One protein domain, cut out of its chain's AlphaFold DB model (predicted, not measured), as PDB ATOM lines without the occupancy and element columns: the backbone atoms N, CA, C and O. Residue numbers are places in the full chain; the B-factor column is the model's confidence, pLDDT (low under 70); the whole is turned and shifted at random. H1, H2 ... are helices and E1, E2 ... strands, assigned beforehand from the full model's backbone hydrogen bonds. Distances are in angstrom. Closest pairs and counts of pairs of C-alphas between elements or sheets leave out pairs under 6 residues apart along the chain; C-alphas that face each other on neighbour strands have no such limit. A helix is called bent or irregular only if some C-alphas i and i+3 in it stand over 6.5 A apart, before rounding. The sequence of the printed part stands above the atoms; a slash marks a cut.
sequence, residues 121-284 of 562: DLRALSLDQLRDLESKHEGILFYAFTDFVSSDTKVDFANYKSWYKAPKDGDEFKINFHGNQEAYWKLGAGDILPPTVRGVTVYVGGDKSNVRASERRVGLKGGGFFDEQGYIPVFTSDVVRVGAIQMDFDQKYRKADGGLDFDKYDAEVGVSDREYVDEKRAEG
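AT A GLANCE: This is residues 121 to 284 of the 562 residues of the protein "SLT domain-containing protein" of uncultured bacterium (UniProt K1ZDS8). A small twisted antiparallel sheet stands as a wall, with the short helix H4 near the middle of the domain; the helical hairpin H1 and H2 lies to one side of H4, and the long kinked helix H6 lies on the far side, away from the other named elements. The printed part has 164 residues with six named helices and five named strands, in the order H1 H2 E1 H3 H4 E2 E3 E4 E5 H5 H6. The sheet runs E1 E5 E2 E3. The class is mixed, helices and strands, with 76 residues in named elements, under half. The whole is compact, with a radius of gyration of the C-alphas of 15.4 A and spans of 44 by 43 by 29 A.

HOW THE PARTS SIT: H1, residues 127 to 136, and H2, residues 140 to 145, form a helical hairpin and touch, the closest C-alphas being those of Glu 134 and Ile 140, 5.4 A apart. They run opposite ways at a steep tilt of 40 degrees. H3, residues 181 to 186, is close to H1 but not clearly touching, with C-alphas of Leu 127 and Ala 183 closest at 5.9 A. H4, residues 189 to 192, only just touches H2, with 3 pairs of C-alphas within 8 A, the closest being Phe 142 and Ile 192 at 5.0 A; it only grazes the sheet, with residues 189 to 190. E1, residues 172 to 174, is antiparallel to E5, residues 239 to 245, with N 240 and O 173 2.9 A apart, within hydrogen-bond range. E5 is antiparallel to E2, residues 197 to 203, with N 201 and O 241 at 2.8 A. E2 and E3, residues 211 to 213, form a hairpin, with N 202 and O 212 at 2.8 A. E1, H3, H4 and E2 make a split strand-helix-strand unit, two strands running the same way with E5 between them, and its crossover is right-handed. E4, residues 225 to 227, pairs with no named strand, but its residues 225 to 226 pair antiparallel with residues 216 to 217. H5, residues 247 to 252, only grazes the sheet. H6, residues 262 to 282, is apart from H4 and H5, for instance. Every O i to N i+4 pair is within hydrogen-bond range in H1, H2, H3 and H5, and 15 of 17 are in H6; H4 is too short for such a pair.

IN THESE COORDINATES: H1 begins at C-alpha 127, (13.137, -34.866, -29.711), and is 14.4 A long from first to last C-alpha. E2 is 16.8 A long and E5 17.6 A. H6 is 25.5 A long and ends at C-alpha 282, (-14.374, -25.115, -35.680); it has a kink of 67 degrees near residue 269 and is irregular, with C-alphas 268 and 271 7.3 A apart.

THE WHOLE: The two C-alphas farthest apart, those of Lys 154 and Ala 282, are 46.1 A apart. The printed part has no cut. The long links are H2 to E1, residues 146 to 171, E3 to E4 and E4 to E5. The mean pLDDT of the printed part is 83.3, and 22 residues are under 70, among them 155 to 162 and 178 to 182.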
ATOM      1  N   ASP A 121      24.851 -30.352 -24.796       69.00
ATOM      2  CA  ASP A 121      24.798 -31.753 -25.219       69.00
ATOM      3  C   ASP A 121      23.344 -32.227 -25.306       69.00
ATOM      4  O   ASP A 121      22.976 -32.938 -26.237       69.00
ATOM      5  N   LEU A 122      22.473 -31.697 -24.433       72.38
ATOM      6  CA  LEU A 122      21.017 -31.871 -24.530       72.38
ATOM      7  C   LEU A 122      20.484 -31.406 -25.893       72.38
ATOM      8  O   LEU A 122      19.581 -32.012 -26.459       72.38
ATOM      9  N   ARG A 123      21.056 -30.341 -26.464       71.88
ATOM     10  CA  ARG A 123      20.574 -29.749 -27.724       71.88
ATOM     11  C   ARG A 123      20.875 -30.623 -28.944       71.88
ATOM     12  O   ARG A 123      20.224 -30.445 -29.975       71.88
ATOM     13  N   ALA A 124      21.831 -31.546 -28.825       70.00
ATOM     14  CA  ALA A 124      22.204 -32.498 -29.869       70.00
ATOM     15  C   ALA A 124      21.327 -33.764 -29.887       70.00
ATOM     16  O   ALA A 124      21.383 -34.521 -30.857       70.00
ATOM     17  N   LEU A 125      20.518 -33.986 -28.846       69.44
ATOM     18  CA  LEU A 125      19.627 -35.139 -28.740       69.44
ATOM     19  C   LEU A 125      18.407 -35.012 -29.663       69.44
ATOM     20  O   LEU A 125      17.964 -33.909 -30.010       69.44
ATOM     21  N   SER A 126      17.842 -36.158 -30.051       74.12
ATOM     22  CA  SER A 126      16.565 -36.196 -30.769       74.12
ATOM     23  C   SER A 126      15.418 -35.710 -29.878       74.12
ATOM     24  O   SER A 126      15.523 -35.692 -28.648       74.12
ATOM     25  N   LEU A 127      14.293 -35.317 -30.485       75.94
ATOM     26  CA  LEU A 127      13.137 -34.866 -29.711       75.94
ATOM     27  C   LEU A 127      12.572 -35.973 -28.810       75.94
ATOM     28  O   LEU A 127      12.150 -35.683 -27.694       75.94
ATOM     29  N   ASP A 128      12.575 -37.222 -29.275       76.56
ATOM     30  CA  ASP A 128      12.070 -38.355 -28.493       76.56
ATOM     31  C   ASP A 128      12.965 -38.617 -27.275       76.56
ATOM     32  O   ASP A 128      12.467 -38.672 -26.155       76.56
ATOM     33  N   GLN A 129      14.293 -38.602 -27.457       79.00
ATOM     34  CA  GLN A 129      15.247 -38.690 -26.343       79.00
ATOM     35  C   GLN A 129      15.044 -37.557 -25.327       79.00
ATOM     36  O   GLN A 129      15.097 -37.773 -24.118       79.00
ATOM     37  N   LEU A 130      14.783 -36.340 -25.807       81.88
ATOM     38  CA  LEU A 130      14.509 -35.190 -24.949       81.88
ATOM     39  C   LEU A 130      13.188 -35.312 -24.183       81.88
ATOM     40  O   LEU A 130      13.116 -34.875 -23.038       81.88
ATOM     41  N   ARG A 131      12.152 -35.907 -24.781       81.69
ATOM     42  CA  ARG A 131      10.869 -36.177 -24.113       81.69
ATOM     43  C   ARG A 131      10.993 -37.269 -23.059       81.69
ATOM     44  O   ARG A 131      10.436 -37.124 -21.972       81.69
ATOM     45  N   ASP A 132      11.765 -38.309 -23.342       81.62
ATOM     46  CA  ASP A 132      12.054 -39.359 -22.369       81.62
ATOM     47  C   ASP A 132      12.816 -38.778 -21.172       81.62
ATOM     48  O   ASP A 132      12.457 -39.018 -20.016       81.62
ATOM     49  N   LEU A 133      13.811 -37.928 -21.433       81.69
ATOM     50  CA  LEU A 133      14.532 -37.199 -20.393       81.69
ATOM     51  C   LEU A 133      13.628 -36.245 -19.603       81.69
ATOM     52  O   LEU A 133      13.710 -36.225 -18.379       81.69
ATOM     53  N   GLU A 134      12.734 -35.508 -20.260       85.69
ATOM     54  CA  GLU A 134      11.728 -34.659 -19.607       85.69
ATOM     55  C   GLU A 134      10.809 -35.469 -18.678       85.69
ATOM     56  O   GLU A 134      10.450 -34.993 -17.603       85.69
ATOM     57  N   SER A 135      10.455 -36.705 -19.038       82.12
ATOM     58  CA  SER A 135       9.614 -37.562 -18.189       82.12
ATOM     59  C   SER A 135      10.324 -38.002 -16.899       82.12
ATOM     60  O   SER A 135       9.693 -38.104 -15.847       82.12
ATOM     61  N   LYS A 136      11.649 -38.203 -16.964       77.75
ATOM     62  CA  LYS A 136      12.502 -38.589 -15.824       77.75
ATOM     63  C   LYS A 136      12.933 -37.376 -14.991       77.75
ATOM     64  O   LYS A 136      13.004 -37.436 -13.763       77.75
ATOM     65  N   HIS A 137      13.188 -36.253 -15.655       78.12
ATOM     66  CA  HIS A 137      13.719 -35.021 -15.084       78.12
ATOM     67  C   HIS A 137      12.935 -33.816 -15.627       78.12
ATOM     68  O   HIS A 137      13.409 -33.056 -16.469       78.12
ATOM     69  N   GLU A 138      11.708 -33.653 -15.123       82.19
ATOM     70  CA  GLU A 138      10.748 -32.643 -15.593       82.19
ATOM     71  C   GLU A 138      11.322 -31.234 -15.599       82.19
ATOM     72  O   GLU A 138      11.498 -30.700 -14.503       82.19
ATOM     73  N   GLY A 139      11.460 -30.674 -16.813       83.69
ATOM     74  CA  GLY A 139      11.794 -29.326 -17.289       83.69
ATOM     75  C   GLY A 139      13.172 -29.210 -17.958       83.69
ATOM     76  O   GLY A 139      13.610 -28.104 -18.276       83.69
ATOM     77  N   ILE A 140      13.837 -30.331 -18.254       85.44
ATOM     78  CA  ILE A 140      15.004 -30.386 -19.151       85.44
ATOM     79  C   ILE A 140      14.769 -29.594 -20.442       85.44
ATOM     80  O   ILE A 140      15.670 -28.878 -20.886       85.44
ATOM     81  N   LEU A 141      13.562 -29.655 -21.015       89.94
ATOM     82  CA  LEU A 141      13.225 -28.905 -22.231       89.94
ATOM     83  C   LEU A 141      13.387 -27.386 -22.057       89.94
ATOM     84  O   LEU A 141      13.819 -26.705 -22.988       89.94
ATOM     85  N   PHE A 142      13.093 -26.857 -20.866       88.75
ATOM     86  CA  PHE A 142      13.290 -25.444 -20.543       88.75
ATOM     87  C   PHE A 142      14.761 -25.053 -20.587       88.75
ATOM     88  O   PHE A 142      15.114 -24.062 -21.219       88.75
ATOM     89  N   TYR A 143      15.648 -25.848 -20.001       83.06
ATOM     90  CA  TYR A 143      17.076 -25.526 -20.008       83.06
ATOM     91  C   TYR A 143      17.725 -25.785 -21.367       83.06
ATOM     92  O   TYR A 143      18.625 -25.051 -21.776       83.06
ATOM     93  N   ALA A 144      17.255 -26.798 -22.095       82.88
ATOM     94  CA  ALA A 144      17.738 -27.085 -23.437       82.88
ATOM     95  C   ALA A 144      17.455 -25.919 -24.397       82.88
ATOM     96  O   ALA A 144      18.324 -25.579 -25.206       82.88
ATOM     97  N   PHE A 145      16.272 -25.297 -24.285       87.31
ATOM     98  CA  PHE A 145      15.739 -24.397 -25.310       87.31
ATOM     99  C   PHE A 145      15.439 -22.965 -24.860       87.31
ATOM    100  O   PHE A 145      14.713 -22.243 -25.548       87.31
ATOM    101  N   THR A 146      16.013 -22.529 -23.741       83.75
ATOM    102  CA  THR A 146      15.972 -21.124 -23.316       83.75
ATOM    103  C   THR A 146      17.367 -20.581 -23.034       83.75
ATOM    104  O   THR A 146      18.332 -21.331 -22.876       83.75
ATOM    105  N   ASP A 147      17.477 -19.258 -22.972       77.44
ATOM    106  CA  ASP A 147      18.688 -18.562 -22.532       77.44
ATOM    107  C   ASP A 147      18.817 -18.458 -21.004       77.44
ATOM    108  O   ASP A 147      19.747 -17.824 -20.508       77.44
ATOM    109  N   PHE A 148      17.922 -19.108 -20.258       76.06
ATOM    110  CA  PHE A 148      17.884 -19.029 -18.803       76.06
ATOM    111  C   PHE A 148      19.170 -19.554 -18.145       76.06
ATOM    112  O   PHE A 148      19.570 -19.089 -17.078       76.06
ATOM    113  N   VAL A 149      19.849 -20.510 -18.792       72.06
ATOM    114  CA  VAL A 149      21.159 -21.021 -18.370       72.06
ATOM    115  C   VAL A 149      22.134 -21.035 -19.543       72.06
ATOM    116  O   VAL A 149      21.787 -21.386 -20.670       72.06
ATOM    117  N   SER A 150      23.389 -20.671 -19.264       72.19
ATOM    118  CA  SER A 150      24.467 -20.687 -20.257       72.19
ATOM    119  C   SER A 150      24.714 -22.099 -20.798       72.19
ATOM    120  O   SER A 150      24.704 -23.072 -20.042       72.19
ATOM    121  N   SER A 151      25.009 -22.202 -22.096       68.25
ATOM    122  CA  SER A 151      25.268 -23.467 -22.799       68.25
ATOM    123  C   SER A 151      26.406 -24.297 -22.210       68.25
ATOM    124  O   SER A 151      26.355 -25.520 -22.274       68.25
ATOM    125  N   ASP A 152      27.413 -23.636 -21.637       71.75
ATOM    126  CA  ASP A 152      28.610 -24.286 -21.089       71.75
ATOM    127  C   ASP A 152      28.410 -24.828 -19.668       71.75
ATOM    128  O   ASP A 152      29.317 -25.441 -19.100       71.75
ATOM    129  N   THR A 153      27.236 -24.589 -19.080       70.25
ATOM    130  CA  THR A 153      26.905 -25.033 -17.726       70.25
ATOM    131  C   THR A 153      26.819 -26.553 -17.681       70.25
ATOM    132  O   THR A 153      26.219 -27.170 -18.563       70.25
ATOM    133  N   LYS A 154      27.400 -27.155 -16.637       71.19
ATOM    134  CA  LYS A 154      27.319 -28.598 -16.405       71.19
ATOM    135  C   LYS A 154      25.877 -29.009 -16.105       71.19
ATOM    136  O   LYS A 154      25.198 -28.329 -15.334       71.19
ATOM    137  N   VAL A 155      25.421 -30.119 -16.676       62.22
ATOM    138  CA  VAL A 155      24.113 -30.687 -16.345       62.22
ATOM    139  C   VAL A 155      24.178 -31.291 -14.946       62.22
ATOM    140  O   VAL A 155      24.941 -32.217 -14.682       62.22
ATOM    141  N   ASP A 156      23.375 -30.741 -14.039       65.69
ATOM    142  CA  ASP A 156      23.157 -31.282 -12.700       65.69
ATOM    143  C   ASP A 156      21.690 -31.706 -12.577       65.69
ATOM    144  O   ASP A 156      20.816 -30.910 -12.219       65.69
ATOM    145  N   PHE A 157      21.417 -32.976 -12.884       59.12
ATOM    146  CA  PHE A 157      20.071 -33.550 -12.827       59.12
ATOM    147  C   PHE A 157      19.437 -33.488 -11.424       59.12
ATOM    148  O   PHE A 157      18.210 -33.551 -11.312       59.12
ATOM    149  N   ALA A 158      20.234 -33.330 -10.357       57.41
ATOM    150  CA  ALA A 158      19.737 -33.222  -8.987       57.41
ATOM    151  C   ALA A 158      19.251 -31.800  -8.640       57.41
ATOM    152  O   ALA A 158      18.283 -31.661  -7.891       57.41
ATOM    153  N   ASN A 159      19.857 -30.752  -9.216       53.12
ATOM    154  CA  ASN A 159      19.553 -29.340  -8.907       53.12
ATOM    155  C   ASN A 159      18.913 -28.538 -10.051       53.12
ATOM    156  O   ASN A 159      18.596 -27.358  -9.888       53.12
ATOM    157  N   TYR A 160      18.648 -29.183 -11.184       59.16
ATOM    158  CA  TYR A 160      18.031 -28.615 -12.385       59.16
ATOM    159  C   TYR A 160      16.632 -27.965 -12.140       59.16
ATOM    160  O   TYR A 160      16.103 -27.253 -12.978       59.16
ATOM    161  N   LYS A 161      16.022 -28.137 -10.960       58.16
ATOM    162  CA  LYS A 161      14.630 -27.756 -10.655       58.16
ATOM    163  C   LYS A 161      14.414 -26.352 -10.066       58.16
ATOM    164  O   LYS A 161      13.260 -25.965  -9.902       58.16
ATOM    165  N   SER A 162      15.453 -25.613  -9.670       66.69
ATOM    166  CA  SER A 162      15.295 -24.507  -8.699       66.69
ATOM    167  C   SER A 162      14.375 -23.365  -9.159       66.69
ATOM    168  O   SER A 162      13.484 -22.980  -8.405       66.69
ATOM    169  N   TRP A 163      14.533 -22.861 -10.388       80.56
ATOM    170  CA  TRP A 163      13.576 -21.904 -10.960       80.56
ATOM    171  C   TRP A 163      12.308 -22.605 -11.440       80.56
ATOM    172  O   TRP A 163      11.200 -22.181 -11.131       80.56
ATOM    173  N   TYR A 164      12.472 -23.721 -12.148       82.06
ATOM    174  CA  TYR A 164      11.378 -24.437 -12.794       82.06
ATOM    175  C   TYR A 164      10.276 -24.892 -11.816       82.06
ATOM    176  O   TYR A 164       9.101 -24.946 -12.168       82.06
ATOM    177  N   LYS A 165      10.617 -25.183 -10.556       81.81
ATOM    178  CA  LYS A 165       9.646 -25.532  -9.506       81.81
ATOM    179  C   LYS A 165       9.041 -24.326  -8.791       81.81
ATOM    180  O   LYS A 165       8.087 -24.512  -8.046       81.81
ATOM    181  N   ALA A 166       9.573 -23.123  -8.986       84.31
ATOM    182  CA  ALA A 166       9.117 -21.907  -8.320       84.31
ATOM    183  C   ALA A 166       9.203 -20.673  -9.247       84.31
ATOM    184  O   ALA A 166       9.888 -19.703  -8.902       84.31
ATOM    185  N   PRO A 167       8.527 -20.692 -10.415       89.75
ATOM    186  CA  PRO A 167       8.483 -19.535 -11.303       89.75
ATOM    187  C   PRO A 167       7.739 -18.373 -10.636       89.75
ATOM    188  O   PRO A 167       6.861 -18.587  -9.793       89.75
ATOM    189  N   LYS A 168       8.058 -17.137 -11.026       90.50
ATOM    190  CA  LYS A 168       7.387 -15.929 -10.531       90.50
ATOM    191  C   LYS A 168       6.703 -15.186 -11.664       90.50
ATOM    192  O   LYS A 168       7.184 -15.165 -12.795       90.50
ATOM    193  N   ASP A 169       5.591 -14.532 -11.336       94.69
ATOM    194  CA  ASP A 169       4.919 -13.642 -12.275       94.69
ATOM    195  C   ASP A 169       5.896 -12.580 -12.788       94.69
ATOM    196  O   ASP A 169       6.544 -11.866 -12.019       94.69
ATOM    197  N   GLY A 170       5.961 -12.460 -14.109       92.81
ATOM    198  CA  GLY A 170       6.801 -11.496 -14.791       92.81
ATOM    199  C   GLY A 170       8.226 -11.951 -15.083       92.81
ATOM    200  O   GLY A 170       8.938 -11.156 -15.691       92.81
ATOM    201  N   ASP A 171       8.630 -13.173 -14.720       92.56
ATOM    202  CA  ASP A 171       9.904 -13.731 -15.184       92.56
ATOM    203  C   ASP A 171       9.922 -13.799 -16.723       92.56
ATOM    204  O   ASP A 171       8.917 -14.133 -17.359       92.56
ATOM    205  N   GLU A 172      11.069 -13.470 -17.321       93.31
ATOM    206  CA  GLU A 172      11.270 -13.413 -18.772       93.31
ATOM    207  C   GLU A 172      12.475 -14.255 -19.189       93.31
ATOM    208  O   GLU A 172      13.503 -14.277 -18.511       93.31
ATOM    209  N   PHE A 173      12.353 -14.921 -20.333       91.19
ATOM    210  CA  PHE A 173      13.441 -15.653 -20.978       91.19
ATOM    211  C   PHE A 173      13.231 -15.676 -22.490       91.19
ATOM    212  O   PHE A 173      12.112 -15.546 -22.998       91.19
ATOM    213  N   LYS A 174      14.321 -15.858 -23.224       87.06
ATOM    214  CA  LYS A 174      14.318 -15.993 -24.674       87.06
ATOM    215  C   LYS A 174      14.283 -17.462 -25.062       87.06
ATOM    216  O   LYS A 174      15.055 -18.274 -24.555       87.06
ATOM    217  N   ILE A 175      13.431 -17.795 -26.023       83.75
ATOM    218  CA  ILE A 175      13.392 -19.117 -26.641       83.75
ATOM    219  C   ILE A 175      14.535 -19.244 -27.644       83.75
ATOM    220  O   ILE A 175      14.768 -18.367 -28.482       83.75
ATOM    221  N   ASN A 176      15.236 -20.369 -27.604       78.75
ATOM    222  CA  ASN A 176      16.240 -20.713 -28.593       78.75
ATOM    223  C   ASN A 176      16.312 -22.226 -28.785       78.75
ATOM    224  O   ASN A 176      16.814 -22.945 -27.933       78.75
ATOM    225  N   PHE A 177      15.868 -22.720 -29.939       72.19
ATOM    226  CA  PHE A 177      15.923 -24.153 -30.235       72.19
ATOM    227  C   PHE A 177      17.300 -24.615 -30.736       72.19
ATOM    228  O   PHE A 177      17.480 -25.791 -31.039       72.19
ATOM    229  N   HIS A 178      18.277 -23.705 -30.854       65.62
ATOM    230  CA  HIS A 178      19.677 -23.999 -31.181       65.62
ATOM    231  C   HIS A 178      19.879 -24.879 -32.427       65.62
ATOM    232  O   HIS A 178      20.835 -25.641 -32.527       65.62
ATOM    233  N   GLY A 179      18.979 -24.758 -33.406       54.12
ATOM    234  CA  GLY A 179      19.024 -25.533 -34.644       54.12
ATOM    235  C   GLY A 179      18.395 -26.928 -34.565       54.12
ATOM    236  O   GLY A 179      18.292 -27.563 -35.616       54.12
ATOM    237  N   ASN A 180      17.914 -27.375 -33.396       59.50
ATOM    238  CA  ASN A 180      17.149 -28.614 -33.246       59.50
ATOM    239  C   ASN A 180      15.786 -28.467 -33.942       59.50
ATOM    240  O   ASN A 180      14.863 -27.841 -33.423       59.50
ATOM    241  N   GLN A 181      15.692 -28.998 -35.165       61.28
ATOM    242  CA  GLN A 181      14.550 -28.766 -36.049       61.28
ATOM    243  C   GLN A 181      13.271 -29.393 -35.508       61.28
ATOM    244  O   GLN A 181      12.235 -28.742 -35.493       61.28
ATOM    245  N   GLU A 182      13.319 -30.635 -35.032       62.09
ATOM    246  CA  GLU A 182      12.109 -31.286 -34.534       62.09
ATOM    247  C   GLU A 182      11.524 -30.553 -33.326       62.09
ATOM    248  O   GLU A 182      10.322 -30.289 -33.308       62.09
ATOM    249  N   ALA A 183      12.368 -30.151 -32.372       71.69
ATOM    250  CA  ALA A 183      11.950 -29.334 -31.238       71.69
ATOM    251  C   ALA A 183      11.423 -27.961 -31.683       71.69
ATOM    252  O   ALA A 183      10.363 -27.528 -31.229       71.69
ATOM    253  N   TYR A 184      12.118 -27.315 -32.627       69.38
ATOM    254  CA  TYR A 184      11.715 -26.028 -33.194       69.38
ATOM    255  C   TYR A 184      10.297 -26.059 -33.762       69.38
ATOM    256  O   TYR A 184       9.591 -25.064 -33.642       69.38
ATOM    257  N   TRP A 185       9.856 -27.178 -34.339       65.62
ATOM    258  CA  TRP A 185       8.517 -27.295 -34.918       65.62
ATOM    259  C   TRP A 185       7.478 -27.834 -33.944       65.62
ATOM    260  O   TRP A 185       6.350 -27.352 -33.928       65.62
ATOM    261  N   LYS A 186       7.843 -28.823 -33.127       78.44
ATOM    262  CA  LYS A 186       6.876 -29.607 -32.350       78.44
ATOM    263  C   LYS A 186       6.686 -29.124 -30.913       78.44
ATOM    264  O   LYS A 186       5.647 -29.433 -30.344       78.44
ATOM    265  N   LEU A 187       7.643 -28.397 -30.329       86.12
ATOM    266  CA  LEU A 187       7.549 -27.948 -28.934       86.12
ATOM    267  C   LEU A 187       7.010 -26.525 -28.826       86.12
ATOM    268  O   LEU A 187       7.581 -25.594 -29.392       86.12
ATOM    269  N   GLY A 188       5.943 -26.341 -28.061       91.88
ATOM    270  CA  GLY A 188       5.427 -25.044 -27.651       91.88
ATOM    271  C   GLY A 188       5.847 -24.631 -26.245       91.88
ATOM    272  O   GLY A 188       6.523 -25.359 -25.517       91.88
ATOM    273  N   ALA A 189       5.363 -23.464 -25.815       93.38
ATOM    274  CA  ALA A 189       5.560 -23.003 -24.443       93.38
ATOM    275  C   ALA A 189       4.915 -23.953 -23.415       93.38
ATOM    276  O   ALA A 189       5.436 -24.094 -22.315       93.38
ATOM    277  N   GLY A 190       3.817 -24.635 -23.767       94.25
ATOM    278  CA  GLY A 190       3.157 -25.618 -22.896       94.25
ATOM    279  C   GLY A 190       3.945 -26.920 -22.707       94.25
ATOM    280  O   GLY A 190       3.800 -27.574 -21.675       94.25
ATOM    281  N   ASP A 191       4.812 -27.284 -23.657       92.94
ATOM    282  CA  ASP A 191       5.793 -28.361 -23.482       92.94
ATOM    283  C   ASP A 191       6.953 -27.918 -22.593       92.94
ATOM    284  O   ASP A 191       7.459 -28.698 -21.792       92.94
ATOM    285  N   ILE A 192       7.383 -26.664 -22.733       92.88
ATOM    286  CA  ILE A 192       8.583 -26.134 -22.088       92.88
ATOM    287  C   ILE A 192       8.323 -25.757 -20.623       92.88
ATOM    288  O   ILE A 192       9.138 -26.071 -19.764       92.88
ATOM    289  N   LEU A 193       7.195 -25.115 -20.315       93.75
ATOM    290  CA  LEU A 193       6.939 -24.486 -19.016       93.75
ATOM    291  C   LEU A 193       6.319 -25.433 -17.974       93.75
ATOM    292  O   LEU A 193       5.531 -26.319 -18.328       93.75
ATOM    293  N   PRO A 194       6.586 -25.209 -16.671       92.06
ATOM    294  CA  PRO A 194       6.002 -26.011 -15.599       92.06
ATOM    295  C   PRO A 194       4.485 -25.820 -15.525       92.06
ATOM    296  O   PRO A 194       4.009 -24.730 -15.851       92.06
ATOM    297  N   PRO A 195       3.704 -26.826 -15.080       92.56
ATOM    298  CA  PRO A 195       2.236 -26.760 -15.009       92.56
ATOM    299  C   PRO A 195       1.677 -25.576 -14.217       92.56
ATOM    300  O   PRO A 195       0.562 -25.134 -14.502       92.56
ATOM    301  N   THR A 196       2.461 -25.050 -13.271       94.00
ATOM    302  CA  THR A 196       2.147 -23.871 -12.453       94.00
ATOM    303  C   THR A 196       1.939 -22.599 -13.272       94.00
ATOM    304  O   THR A 196       1.176 -21.734 -12.854       94.00
ATOM    305  N   VAL A 197       2.585 -22.447 -14.432       96.12
ATOM    306  CA  VAL A 197       2.449 -21.241 -15.266       96.12
ATOM    307  C   VAL A 197       1.132 -21.289 -16.035       96.12
ATOM    308  O   VAL A 197       1.048 -21.967 -17.054       96.12
ATOM    309  N   ARG A 198       0.078 -20.591 -15.616       96.31
ATOM    310  CA  ARG A 198      -1.207 -20.651 -16.345       96.31
ATOM    311  C   ARG A 198      -1.392 -19.543 -17.378       96.31
ATOM    312  O   ARG A 198      -2.328 -19.637 -18.166       96.31
ATOM    313  N   GLY A 199      -0.474 -18.578 -17.445       97.56
ATOM    314  CA  GLY A 199      -0.468 -17.527 -18.457       97.56
ATOM    315  C   GLY A 199       0.924 -17.206 -19.002       97.56
ATOM    316  O   GLY A 199       1.936 -17.348 -18.318       97.56
ATOM    317  N   VAL A 200       0.974 -16.745 -20.248       97.94
ATOM    318  CA  VAL A 200       2.178 -16.232 -20.906       97.94
ATOM    319  C   VAL A 200       1.863 -14.975 -21.702       97.94
ATOM    320  O   VAL A 200       0.750 -14.763 -22.172       97.94
ATOM    321  N   THR A 201       2.876 -14.146 -21.888       97.81
ATOM    322  CA  THR A 201       2.915 -13.090 -22.893       97.81
ATOM    323  C   THR A 201       4.131 -13.342 -23.774       97.81
ATOM    324  O   THR A 201       5.246 -13.443 -23.267       97.81
ATOM    325  N   VAL A 202       3.918 -13.489 -25.078       92.44
ATOM    326  CA  VAL A 202       4.966 -13.780 -26.061       92.44
ATOM    327  C   VAL A 202       5.225 -12.529 -26.886       92.44
ATOM    328  O   VAL A 202       4.317 -12.028 -27.547       92.44
ATOM    329  N   TYR A 203       6.463 -12.041 -26.852       84.31
ATOM    330  CA  TYR A 203       6.956 -10.975 -27.719       84.31
ATOM    331  C   TYR A 203       7.686 -11.607 -28.903       84.31
ATOM    332  O   TYR A 203       8.774 -12.178 -28.742       84.31
ATOM    333  N   VAL A 204       7.081 -11.529 -30.085       74.75
ATOM    334  CA  VAL A 204       7.565 -12.215 -31.289       74.75
ATOM    335  C   VAL A 204       8.893 -11.603 -31.729       74.75
ATOM    336  O   VAL A 204       9.004 -10.392 -31.900       74.75
ATOM    337  N   GLY A 205       9.935 -12.426 -31.854       65.88
ATOM    338  CA  GLY A 205      11.302 -11.974 -32.122       65.88
ATOM    339  C   GLY A 205      11.884 -11.029 -31.057       65.88
ATOM    340  O   GLY A 205      12.900 -10.381 -31.312       65.88
ATOM    341  N   GLY A 206      11.244 -10.922 -29.886       70.31
ATOM    342  CA  GLY A 206      11.581  -9.958 -28.836       70.31
ATOM    343  C   GLY A 206      11.011  -8.550 -29.049       70.31
ATOM    344  O   GLY A 206      11.347  -7.641 -28.287       70.31
ATOM    345  N   ASP A 207      10.154  -8.346 -30.051       73.88
ATOM    346  CA  ASP A 207       9.521  -7.057 -30.321       73.88
ATOM    347  C   ASP A 207       8.325  -6.820 -29.386       73.88
ATOM    348  O   ASP A 207       7.297  -7.490 -29.465       73.88
ATOM    349  N   LYS A 208       8.436  -5.815 -28.509       79.38
ATOM    350  CA  LYS A 208       7.372  -5.456 -27.557       79.38
ATOM    351  C   LYS A 208       6.112  -4.891 -28.217       79.38
ATOM    352  O   LYS A 208       5.087  -4.799 -27.548       79.38
ATOM    353  N   SER A 209       6.180  -4.502 -29.489       66.62
ATOM    354  CA  SER A 209       5.019  -4.056 -30.262       66.62
ATOM    355  C   SER A 209       4.244  -5.211 -30.905       66.62
ATOM    356  O   SER A 209       3.060  -5.052 -31.198       66.62
ATOM    357  N   ASN A 210       4.873  -6.382 -31.062       70.06
ATOM    358  CA  ASN A 210       4.258  -7.587 -31.609       70.06
ATOM    359  C   ASN A 210       4.079  -8.636 -30.504       70.06
ATOM    360  O   ASN A 210       4.953  -9.470 -30.252       70.06
ATOM    361  N   VAL A 211       2.945  -8.544 -29.808       88.69
ATOM    362  CA  VAL A 211       2.683  -9.275 -28.569       88.69
ATOM    363  C   VAL A 211       1.410 -10.110 -28.655       88.69
ATOM    364  O   VAL A 211       0.382  -9.649 -29.146       88.69
ATOM    365  N   ARG A 212       1.468 -11.331 -28.118       90.69
ATOM    366  CA  ARG A 212       0.295 -12.176 -27.859       90.69
ATOM    367  C   ARG A 212       0.266 -12.578 -26.392       90.69
ATOM    368  O   ARG A 212       1.253 -13.103 -25.878       90.69
ATOM    369  N   ALA A 213      -0.843 -12.312 -25.712       96.06
ATOM    370  CA  ALA A 213      -1.033 -12.645 -24.305       96.06
ATOM    371  C   ALA A 213      -2.093 -13.737 -24.185       96.06
ATOM    372  O   ALA A 213      -3.176 -13.615 -24.744       96.06
ATOM    373  N   SER A 214      -1.774 -14.809 -23.467       97.50
ATOM    374  CA  SER A 214      -2.675 -15.946 -23.348       97.50
ATOM    375  C   SER A 214      -3.841 -15.644 -22.421       97.50
ATOM    376  O   SER A 214      -3.644 -15.183 -21.296       97.50
ATOM    377  N   GLU A 215      -5.024 -16.056 -22.841       95.31
ATOM    378  CA  GLU A 215      -6.240 -16.070 -22.032       95.31
ATOM    379  C   GLU A 215      -6.446 -17.436 -21.369       95.31
ATOM    380  O   GLU A 215      -7.046 -17.530 -20.298       95.31
ATOM    381  N   ARG A 216      -5.922 -18.507 -21.984       94.38
ATOM    382  CA  ARG A 216      -6.084 -19.878 -21.493       94.38
ATOM    383  C   ARG A 216      -4.838 -20.728 -21.713       94.38
ATOM    384  O   ARG A 216      -4.249 -20.717 -22.792       94.38
ATOM    385  N   ARG A 217      -4.487 -21.541 -20.711       96.06
ATOM    386  CA  ARG A 217      -3.595 -22.701 -20.862       96.06
ATOM    387  C   ARG A 217      -4.416 -23.983 -20.900       96.06
ATOM    388  O   ARG A 217      -5.263 -24.185 -20.034       96.06
ATOM    389  N   VAL A 218      -4.098 -24.851 -21.853       94.56
ATOM    390  CA  VAL A 218      -4.634 -26.209 -21.991       94.56
ATOM    391  C   VAL A 218      -3.579 -27.217 -21.536       94.56
ATOM    392  O   VAL A 218      -2.403 -27.091 -21.886       94.56
ATOM    393  N   GLY A 219      -4.001 -28.226 -20.778       91.88
ATOM    394  CA  GLY A 219      -3.162 -29.346 -20.339       91.88
ATOM    395  C   GLY A 219      -2.186 -29.056 -19.187       91.88
ATOM    396  O   GLY A 219      -1.954 -27.909 -18.776       91.88
ATOM    397  N   LEU A 220      -1.581 -30.138 -18.676       90.19
ATOM    398  CA  LEU A 220      -0.466 -30.100 -17.719       90.19
ATOM    399  C   LEU A 220       0.877 -29.873 -18.428       90.19
ATOM    400  O   LEU A 220       1.630 -28.979 -18.051       90.19
ATOM    401  N   LYS A 221       1.141 -30.640 -19.490       88.62
ATOM    402  CA  LYS A 221       2.327 -30.589 -20.360       88.62
ATOM    403  C   LYS A 221       1.923 -30.932 -21.793       88.62
ATOM    404  O   LYS A 221       0.951 -31.655 -21.987       88.62
ATOM    405  N   GLY A 222       2.630 -30.389 -22.783       77.44
ATOM    406  CA  GLY A 222       2.394 -30.657 -24.213       77.44
ATOM    407  C   GLY A 222       1.138 -30.022 -24.820       77.44
ATOM    408  O   GLY A 222       0.993 -29.970 -26.038       77.44
ATOM    409  N   GLY A 223       0.245 -29.490 -23.982       79.62
ATOM    410  CA  GLY A 223      -0.817 -28.596 -24.420       79.62
ATOM    411  C   GLY A 223      -0.285 -27.226 -24.856       79.62
ATOM    412  O   GLY A 223       0.894 -27.035 -25.160       79.62
ATOM    413  N   GLY A 224      -1.171 -26.239 -24.896       92.88
ATOM    414  CA  GLY A 224      -0.873 -24.930 -25.467       92.88
ATOM    415  C   GLY A 224      -1.328 -23.771 -24.608       92.88
ATOM    416  O   GLY A 224      -2.117 -23.929 -23.678       92.88
ATOM    417  N   PHE A 225      -0.850 -22.593 -24.981       97.19
ATOM    418  CA  PHE A 225      -1.425 -21.329 -24.554       97.19
ATOM    419  C   PHE A 225      -2.223 -20.759 -25.719       97.19
ATOM    420  O   PHE A 225      -1.809 -20.890 -26.870       97.19
ATOM    421  N   PHE A 226      -3.371 -20.169 -25.419       95.62
ATOM    422  CA  PHE A 226      -4.338 -19.717 -26.405       95.62
ATOM    423  C   PHE A 226      -4.796 -18.299 -26.087       95.62
ATOM    424  O   PHE A 226      -4.911 -17.935 -24.914       95.62
ATOM    425  N   ASP A 227      -5.091 -17.541 -27.134       92.94
ATOM    426  CA  ASP A 227      -5.847 -16.290 -27.093       92.94
ATOM    427  C   ASP A 227      -7.001 -16.351 -28.115       92.94
ATOM    428  O   ASP A 227      -7.298 -17.416 -28.676       92.94
ATOM    429  N   GLU A 228      -7.646 -15.215 -28.379       86.31
ATOM    430  CA  GLU A 228      -8.714 -15.094 -29.377       86.31
ATOM    431  C   GLU A 228      -8.315 -15.591 -30.785       86.31
ATOM    432  O   GLU A 228      -9.154 -16.128 -31.507       86.31
ATOM    433  N   GLN A 229      -7.035 -15.484 -31.160       79.75
ATOM    434  CA  GLN A 229      -6.479 -15.897 -32.454       79.75
ATOM    435  C   GLN A 229      -6.048 -17.373 -32.467       79.75
ATOM    436  O   GLN A 229      -5.443 -17.832 -33.438       79.75
ATOM    437  N   GLY A 230      -6.338 -18.124 -31.402       87.50
ATOM    438  CA  GLY A 230      -6.020 -19.540 -31.263       87.50
ATOM    439  C   GLY A 230      -4.705 -19.784 -30.529       87.50
ATOM    440  O   GLY A 230      -4.286 -19.016 -29.665       87.50
ATOM    441  N   TYR A 231      -4.049 -20.890 -30.857       90.69
ATOM    442  CA  TYR A 231      -2.786 -21.307 -30.261       90.69
ATOM    443  C   TYR A 231      -1.699 -20.232 -30.434       90.69
ATOM    444  O   TYR A 231      -1.549 -19.642 -31.509       90.69
ATOM    445  N   ILE A 232      -0.922 -19.991 -29.378       90.88
ATOM    446  CA  ILE A 232       0.207 -19.058 -29.359       90.88
ATOM    447  C   ILE A 232       1.507 -19.857 -29.552       90.88
ATOM    448  O   ILE A 232       1.973 -20.510 -28.610       90.88
ATOM    449  N   PRO A 233       2.108 -19.849 -30.757       87.69
ATOM    450  CA  PRO A 233       3.379 -20.517 -30.993       87.69
ATOM    451  C   PRO A 233       4.550 -19.724 -30.411       87.69
ATOM    452  O   PRO A 233       4.474 -18.510 -30.243       87.69
ATOM    453  N   VAL A 234       5.651 -20.428 -30.139       84.75
ATOM    454  CA  VAL A 234       6.930 -19.828 -29.735       84.75
ATOM    455  C   VAL A 234       8.055 -20.323 -30.630       84.75
ATOM    456  O   VAL A 234       8.166 -21.522 -30.881       84.75
ATOM    457  N   PHE A 235       8.911 -19.432 -31.102       80.50
ATOM    458  CA  PHE A 235      10.019 -19.703 -32.012       80.50
ATOM    459  C   PHE A 235      11.339 -19.165 -31.464       80.50
ATOM    460  O   PHE A 235      11.393 -18.446 -30.468       80.50
ATOM    461  N   THR A 236      12.441 -19.540 -32.117       77.12
ATOM    462  CA  THR A 236      13.757 -19.012 -31.740       77.12
ATOM    463  C   THR A 236      13.755 -17.492 -31.856       77.12
ATOM    464  O   THR A 236      13.437 -16.948 -32.907       77.12
ATOM    465  N   SER A 237      14.222 -16.836 -30.802       72.44
ATOM    466  CA  SER A 237      14.248 -15.390 -30.588       72.44
ATOM    467  C   SER A 237      13.010 -14.745 -29.987       72.44
ATOM    468  O   SER A 237      13.107 -13.577 -29.614       72.44
ATOM    469  N   ASP A 238      11.920 -15.483 -29.800       76.44
ATOM    470  CA  ASP A 238      10.789 -14.971 -29.033       76.44
ATOM    471  C   ASP A 238      11.179 -14.795 -27.566       76.44
ATOM    472  O   ASP A 238      11.927 -15.603 -27.007       76.44
ATOM    473  N   VAL A 239      10.658 -13.742 -26.940       89.38
ATOM    474  CA  VAL A 239      10.774 -13.538 -25.493       89.38
ATOM    475  C   VAL A 239       9.444 -13.909 -24.862       89.38
ATOM    476  O   VAL A 239       8.405 -13.361 -25.225       89.38
ATOM    477  N   VAL A 240       9.477 -14.848 -23.922       96.00
ATOM    478  CA  VAL A 240       8.298 -15.300 -23.186       96.00
ATOM    479  C   VAL A 240       8.359 -14.717 -21.787       96.00
ATOM    480  O   VAL A 240       9.312 -14.952 -21.048       96.00
ATOM    481  N   ARG A 241       7.313 -13.977 -21.423       96.62
ATOM    482  CA  ARG A 241       7.050 -13.519 -20.064       96.62
ATOM    483  C   ARG A 241       5.985 -14.403 -19.436       96.62
ATOM    484  O   ARG A 241       4.897 -14.530 -19.995       96.62
ATOM    485  N   VAL A 242       6.267 -15.001 -18.286       96.06
ATOM    486  CA  VAL A 242       5.297 -15.865 -17.594       96.06
ATOM    487  C   VAL A 242       4.372 -15.056 -16.689       96.06
ATOM    488  O   VAL A 242       4.741 -13.997 -16.178       96.06
ATOM    489  N   GLY A 243       3.158 -15.555 -16.490       95.12
ATOM    490  CA  GLY A 243       2.149 -14.943 -15.636       95.12
ATOM    491  C   GLY A 243       1.119 -15.953 -15.133       95.12
ATOM    492  O   GLY A 243       1.138 -17.128 -15.510       95.12
ATOM    493  N   ALA A 244       0.201 -15.474 -14.292       94.88
ATOM    494  CA  ALA A 244      -0.845 -16.280 -13.668       94.88
ATOM    495  C   ALA A 244      -0.276 -17.559 -13.027       94.88
ATOM    496  O   ALA A 244      -0.748 -18.668 -13.294       94.88
ATOM    497  N   ILE A 245       0.782 -17.409 -12.222       95.62
ATOM    498  CA  ILE A 245       1.388 -18.540 -11.517       95.62
ATOM    499  C   ILE A 245       0.404 -19.112 -10.482       95.62
ATOM    500  O   ILE A 245      -0.027 -18.418  -9.563       95.62
ATOM    501  N   GLN A 246       0.087 -20.401 -10.608       94.44
ATOM    502  CA  GLN A 246      -0.792 -21.157  -9.711       94.44
ATOM    503  C   GLN A 246      -0.038 -22.358  -9.133       94.44
ATOM    504  O   GLN A 246       0.056 -23.425  -9.742       94.44
ATOM    505  N   MET A 247       0.554 -22.173  -7.953       90.75
ATOM    506  CA  MET A 247       1.344 -23.215  -7.280       90.75
ATOM    507  C   MET A 247       0.475 -24.369  -6.759       90.75
ATOM    508  O   MET A 247       0.899 -25.522  -6.753       90.75
ATOM    509  N   ASP A 248      -0.745 -24.058  -6.335       91.50
ATOM    510  CA  ASP A 248      -1.756 -25.005  -5.863       91.50
ATOM    511  C   ASP A 248      -2.267 -25.919  -6.983       91.50
ATOM    512  O   ASP A 248      -2.527 -27.099  -6.748       91.50
ATOM    513  N   PHE A 249      -2.350 -25.406  -8.212       90.94
ATOM    514  CA  PHE A 249      -2.724 -26.186  -9.389       90.94
ATOM    515  C   PHE A 249      -1.760 -27.353  -9.620       90.94
ATOM    516  O   PHE A 249      -2.185 -28.488  -9.824       90.94
ATOM    517  N   ASP A 250      -0.457 -27.093  -9.536       86.88
ATOM    518  CA  ASP A 250       0.552 -28.137  -9.678       86.88
ATOM    519  C   ASP A 250       0.477 -29.158  -8.545       86.88
ATOM    520  O   ASP A 250       0.451 -30.354  -8.809       86.88
ATOM    521  N   GLN A 251       0.344 -28.702  -7.295       89.62
ATOM    522  CA  GLN A 251       0.170 -29.587  -6.138       89.62
ATOM    523  C   GLN A 251      -1.062 -30.489  -6.278       89.62
ATOM    524  O   GLN A 251      -1.020 -31.661  -5.909       89.62
ATOM    525  N   LYS A 252      -2.157 -29.961  -6.838       94.31
ATOM    526  CA  LYS A 252      -3.403 -30.702  -7.051       94.31
ATOM    527  C   LYS A 252      -3.236 -31.866  -8.031       94.31
ATOM    528  O   LYS A 252      -3.860 -32.909  -7.810       94.31
ATOM    529  N   TYR A 253      -2.433 -31.697  -9.080       93.56
ATOM    530  CA  TYR A 253      -2.211 -32.690 -10.142       93.56
ATOM    531  C   TYR A 253      -0.830 -33.352 -10.054       93.56
ATOM    532  O   TYR A 253      -0.283 -33.803 -11.060       93.56
ATOM    533  N   ARG A 254      -0.263 -33.422  -8.845       91.44
ATOM    534  CA  ARG A 254       0.993 -34.118  -8.565       91.44
ATOM    535  C   ARG A 254       0.731 -35.418  -7.813       91.44
ATOM    536  O   ARG A 254       0.029 -35.428  -6.803       91.44
ATOM    537  N   LYS A 255       1.326 -36.509  -8.290       91.06
ATOM    538  CA  LYS A 255       1.329 -37.808  -7.609       91.06
ATOM    539  C   LYS A 255       2.337 -37.805  -6.454       91.06
ATOM    540  O   LYS A 255       3.236 -36.966  -6.389       91.06
ATOM    541  N   ALA A 256       2.205 -38.772  -5.547       86.75
ATOM    542  CA  ALA A 256       3.098 -38.917  -4.394       86.75
ATOM    543  C   ALA A 256       4.560 -39.222  -4.784       86.75
ATOM    544  O   ALA A 256       5.473 -38.878  -4.040       86.75
ATOM    545  N   ASP A 257       4.780 -39.827  -5.953       81.69
ATOM    546  CA  ASP A 257       6.102 -40.092  -6.536       81.69
ATOM    547  C   ASP A 257       6.745 -38.849  -7.193       81.69
ATOM    548  O   ASP A 257       7.883 -38.902  -7.656       81.69
ATOM    549  N   GLY A 258       6.036 -37.713  -7.221       80.44
ATOM    550  CA  GLY A 258       6.482 -36.472  -7.852       80.44
ATOM    551  C   GLY A 258       6.182 -36.372  -9.353       80.44
ATOM    552  O   GLY A 258       6.511 -35.346  -9.956       80.44
ATOM    553  N   GLY A 259       5.545 -37.380  -9.953       85.88
ATOM    554  CA  GLY A 259       5.053 -37.359 -11.329       85.88
ATOM    555  C   GLY A 259       3.774 -36.530 -11.502       85.88
ATOM    556  O   GLY A 259       3.101 -36.170 -10.534       85.88
ATOM    557  N   LEU A 260       3.439 -36.204 -12.753       89.44
ATOM    558  CA  LEU A 260       2.183 -35.530 -13.101       89.44
ATOM    559  C   LEU A 260       1.019 -36.524 -13.173       89.44
ATOM    560  O   LEU A 260       1.150 -37.628 -13.703       89.44
ATOM    561  N   ASP A 261      -0.132 -36.114 -12.647       93.38
ATOM    562  CA  ASP A 261      -1.365 -36.897 -12.625       93.38
ATOM    563  C   ASP A 261      -2.294 -36.524 -13.784       93.38
ATOM    564  O   ASP A 261      -3.259 -35.770 -13.628       93.38
ATOM    565  N   PHE A 262      -1.961 -37.039 -14.970       90.25
ATOM    566  CA  PHE A 262      -2.749 -36.825 -16.186       90.25
ATOM    567  C   PHE A 262      -4.162 -37.404 -16.076       90.25
ATOM    568  O   PHE A 262      -5.103 -36.740 -16.493       90.25
ATOM    569  N   ASP A 263      -4.342 -38.565 -15.440       92.19
ATOM    570  CA  ASP A 263      -5.662 -39.196 -15.301       92.19
ATOM    571  C   ASP A 263      -6.613 -38.322 -14.474       92.19
ATOM    572  O   ASP A 263      -7.758 -38.072 -14.860       92.19
ATOM    573  N   LYS A 264      -6.121 -37.796 -13.344       94.94
ATOM    574  CA  LYS A 264      -6.888 -36.870 -12.506       94.94
ATOM    575  C   LYS A 264      -7.191 -35.562 -13.234       94.94
ATOM    576  O   LYS A 264      -8.295 -35.029 -13.114       94.94
ATOM    577  N   TYR A 265      -6.221 -35.037 -13.977       93.62
ATOM    578  CA  TYR A 265      -6.419 -33.839 -14.785       93.62
ATOM    579  C   TYR A 265      -7.491 -34.042 -15.854       93.62
ATOM    580  O   TYR A 265      -8.409 -33.228 -15.980       93.62
ATOM    581  N   ASP A 266      -7.403 -35.139 -16.598       90.25
ATOM    582  CA  ASP A 266      -8.291 -35.421 -17.716       90.25
ATOM    583  C   ASP A 266      -9.732 -35.653 -17.257       90.25
ATOM    584  O   ASP A 266     -10.668 -35.223 -17.939       90.25
ATOM    585  N   ALA A 267      -9.911 -36.259 -16.080       91.56
ATOM    586  CA  ALA A 267     -11.215 -36.455 -15.459       91.56
ATOM    587  C   ALA A 267     -11.893 -35.139 -15.031       91.56
ATOM    588  O   ALA A 267     -13.115 -35.032 -15.110       91.56
ATOM    589  N   GLU A 268     -11.129 -34.143 -14.574       92.38
ATOM    590  CA  GLU A 268     -11.686 -32.896 -14.028       92.38
ATOM    591  C   GLU A 268     -11.733 -31.737 -15.034       92.38
ATOM    592  O   GLU A 268     -12.664 -30.935 -15.008       92.38
ATOM    593  N   VAL A 269     -10.719 -31.618 -15.894       91.19
ATOM    594  CA  VAL A 269     -10.499 -30.451 -16.771       91.19
ATOM    595  C   VAL A 269     -10.391 -30.859 -18.238       91.19
ATOM    596  O   VAL A 269     -10.834 -30.108 -19.113       91.19
ATOM    597  N   GLY A 270      -9.869 -32.055 -18.529       85.19
ATOM    598  CA  GLY A 270      -9.561 -32.494 -19.894       85.19
ATOM    599  C   GLY A 270     -10.758 -32.563 -20.846       85.19
ATOM    600  O   GLY A 270     -10.576 -32.448 -22.057       85.19
ATOM    601  N   VAL A 271     -11.989 -32.729 -20.349       87.00
ATOM    602  CA  VAL A 271     -13.200 -32.604 -21.188       87.00
ATOM    603  C   VAL A 271     -13.392 -31.156 -21.642       87.00
ATOM    604  O   VAL A 271     -13.446 -30.904 -22.840       87.00
ATOM    605  N   SER A 272     -13.387 -30.202 -20.706       93.25
ATOM    606  CA  SER A 272     -13.568 -28.775 -21.016       93.25
ATOM    607  C   SER A 272     -12.458 -28.206 -21.905       93.25
ATOM    608  O   SER A 272     -12.694 -27.323 -22.723       93.25
ATOM    609  N   ASP A 273     -11.234 -28.716 -21.756       93.81
ATOM    610  CA  ASP A 273     -10.104 -28.333 -22.596       93.81
ATOM    611  C   ASP A 273     -10.230 -28.893 -24.015       93.81
ATOM    612  O   ASP A 273      -9.904 -28.194 -24.973       93.81
ATOM    613  N   ARG A 274     -10.724 -30.128 -24.170       88.81
ATOM    614  CA  ARG A 274     -11.008 -30.706 -25.491       88.81
ATOM    615  C   ARG A 274     -12.127 -29.959 -26.201       88.81
ATOM    616  O   ARG A 274     -11.944 -29.597 -27.354       88.81
ATOM    617  N   GLU A 275     -13.222 -29.665 -25.502       92.12
ATOM    618  CA  GLU A 275     -14.329 -28.870 -26.047       92.12
ATOM    619  C   GLU A 275     -13.851 -27.492 -26.519       92.12
ATOM    620  O   GLU A 275     -14.161 -27.086 -27.633       92.12
ATOM    621  N   TYR A 276     -13.016 -26.818 -25.722       93.69
ATOM    622  CA  TYR A 276     -12.412 -25.541 -26.105       93.69
ATOM    623  C   TYR A 276     -11.519 -25.655 -27.353       93.69
ATOM    624  O   TYR A 276     -11.568 -24.812 -28.248       93.69
ATOM    625  N   VAL A 277     -10.687 -26.697 -27.436       87.06
ATOM    626  CA  VAL A 277      -9.830 -26.933 -28.608       87.06
ATOM    627  C   VAL A 277     -10.663 -27.254 -29.853       87.06
ATOM    628  O   VAL A 277     -10.334 -26.778 -30.939       87.06
ATOM    629  N   ASP A 278     -11.737 -28.028 -29.713       80.75
ATOM    630  CA  ASP A 278     -12.644 -28.361 -30.812       80.75
ATOM    631  C   ASP A 278     -13.437 -27.133 -31.284       80.75
ATOM    632  O   ASP A 278     -13.596 -26.943 -32.490       80.75
ATOM    633  N   GLU A 279     -13.852 -26.254 -30.367       86.56
ATOM    634  CA  GLU A 279     -14.455 -24.953 -30.680       86.56
ATOM    635  C   GLU A 279     -13.484 -24.075 -31.477       86.56
ATOM    636  O   GLU A 279     -13.804 -23.647 -32.585       86.56
ATOM    637  N   LYS A 280     -12.250 -23.894 -30.988       81.06
ATOM    638  CA  LYS A 280     -11.211 -23.124 -31.694       81.06
ATOM    639  C   LYS A 280     -10.905 -23.703 -33.077       81.06
ATOM    640  O   LYS A 280     -10.732 -22.968 -34.049       81.06
ATOM    641  N   ARG A 281     -10.901 -25.030 -33.200       78.69
ATOM    642  CA  ARG A 281     -10.758 -25.701 -34.496       78.69
ATOM    643  C   ARG A 281     -11.939 -25.409 -35.424       78.69
ATOM    644  O   ARG A 281     -11.718 -25.177 -36.609       78.69
ATOM    645  N   ALA A 282     -13.167 -25.421 -34.910       69.94
ATOM    646  CA  ALA A 282     -14.374 -25.115 -35.680       69.94
ATOM    647  C   ALA A 282     -14.427 -23.642 -36.130       69.94
ATOM    648  O   ALA A 282     -14.917 -23.356 -37.220       69.94
ATOM    649  N   GLU A 283     -13.861 -22.727 -35.340       75.94
ATOM    650  CA  GLU A 283     -13.645 -21.316 -35.699       75.94
ATOM    651  C   GLU A 283     -12.560 -21.121 -36.775       75.94
ATOM    652  O   GLU A 283     -12.395 -20.022 -37.305       75.94
ATOM    653  N   GLY A 284     -11.814 -22.176 -37.119       60.72
ATOM    654  CA  GLY A 284     -10.748 -22.131 -38.119       60.72
ATOM    655  C   GLY A 284      -9.458 -21.469 -37.630       60.72
ATOM    656  O   GLY A 284      -8.613 -21.114 -38.455       60.72
TER     657      GLY A 284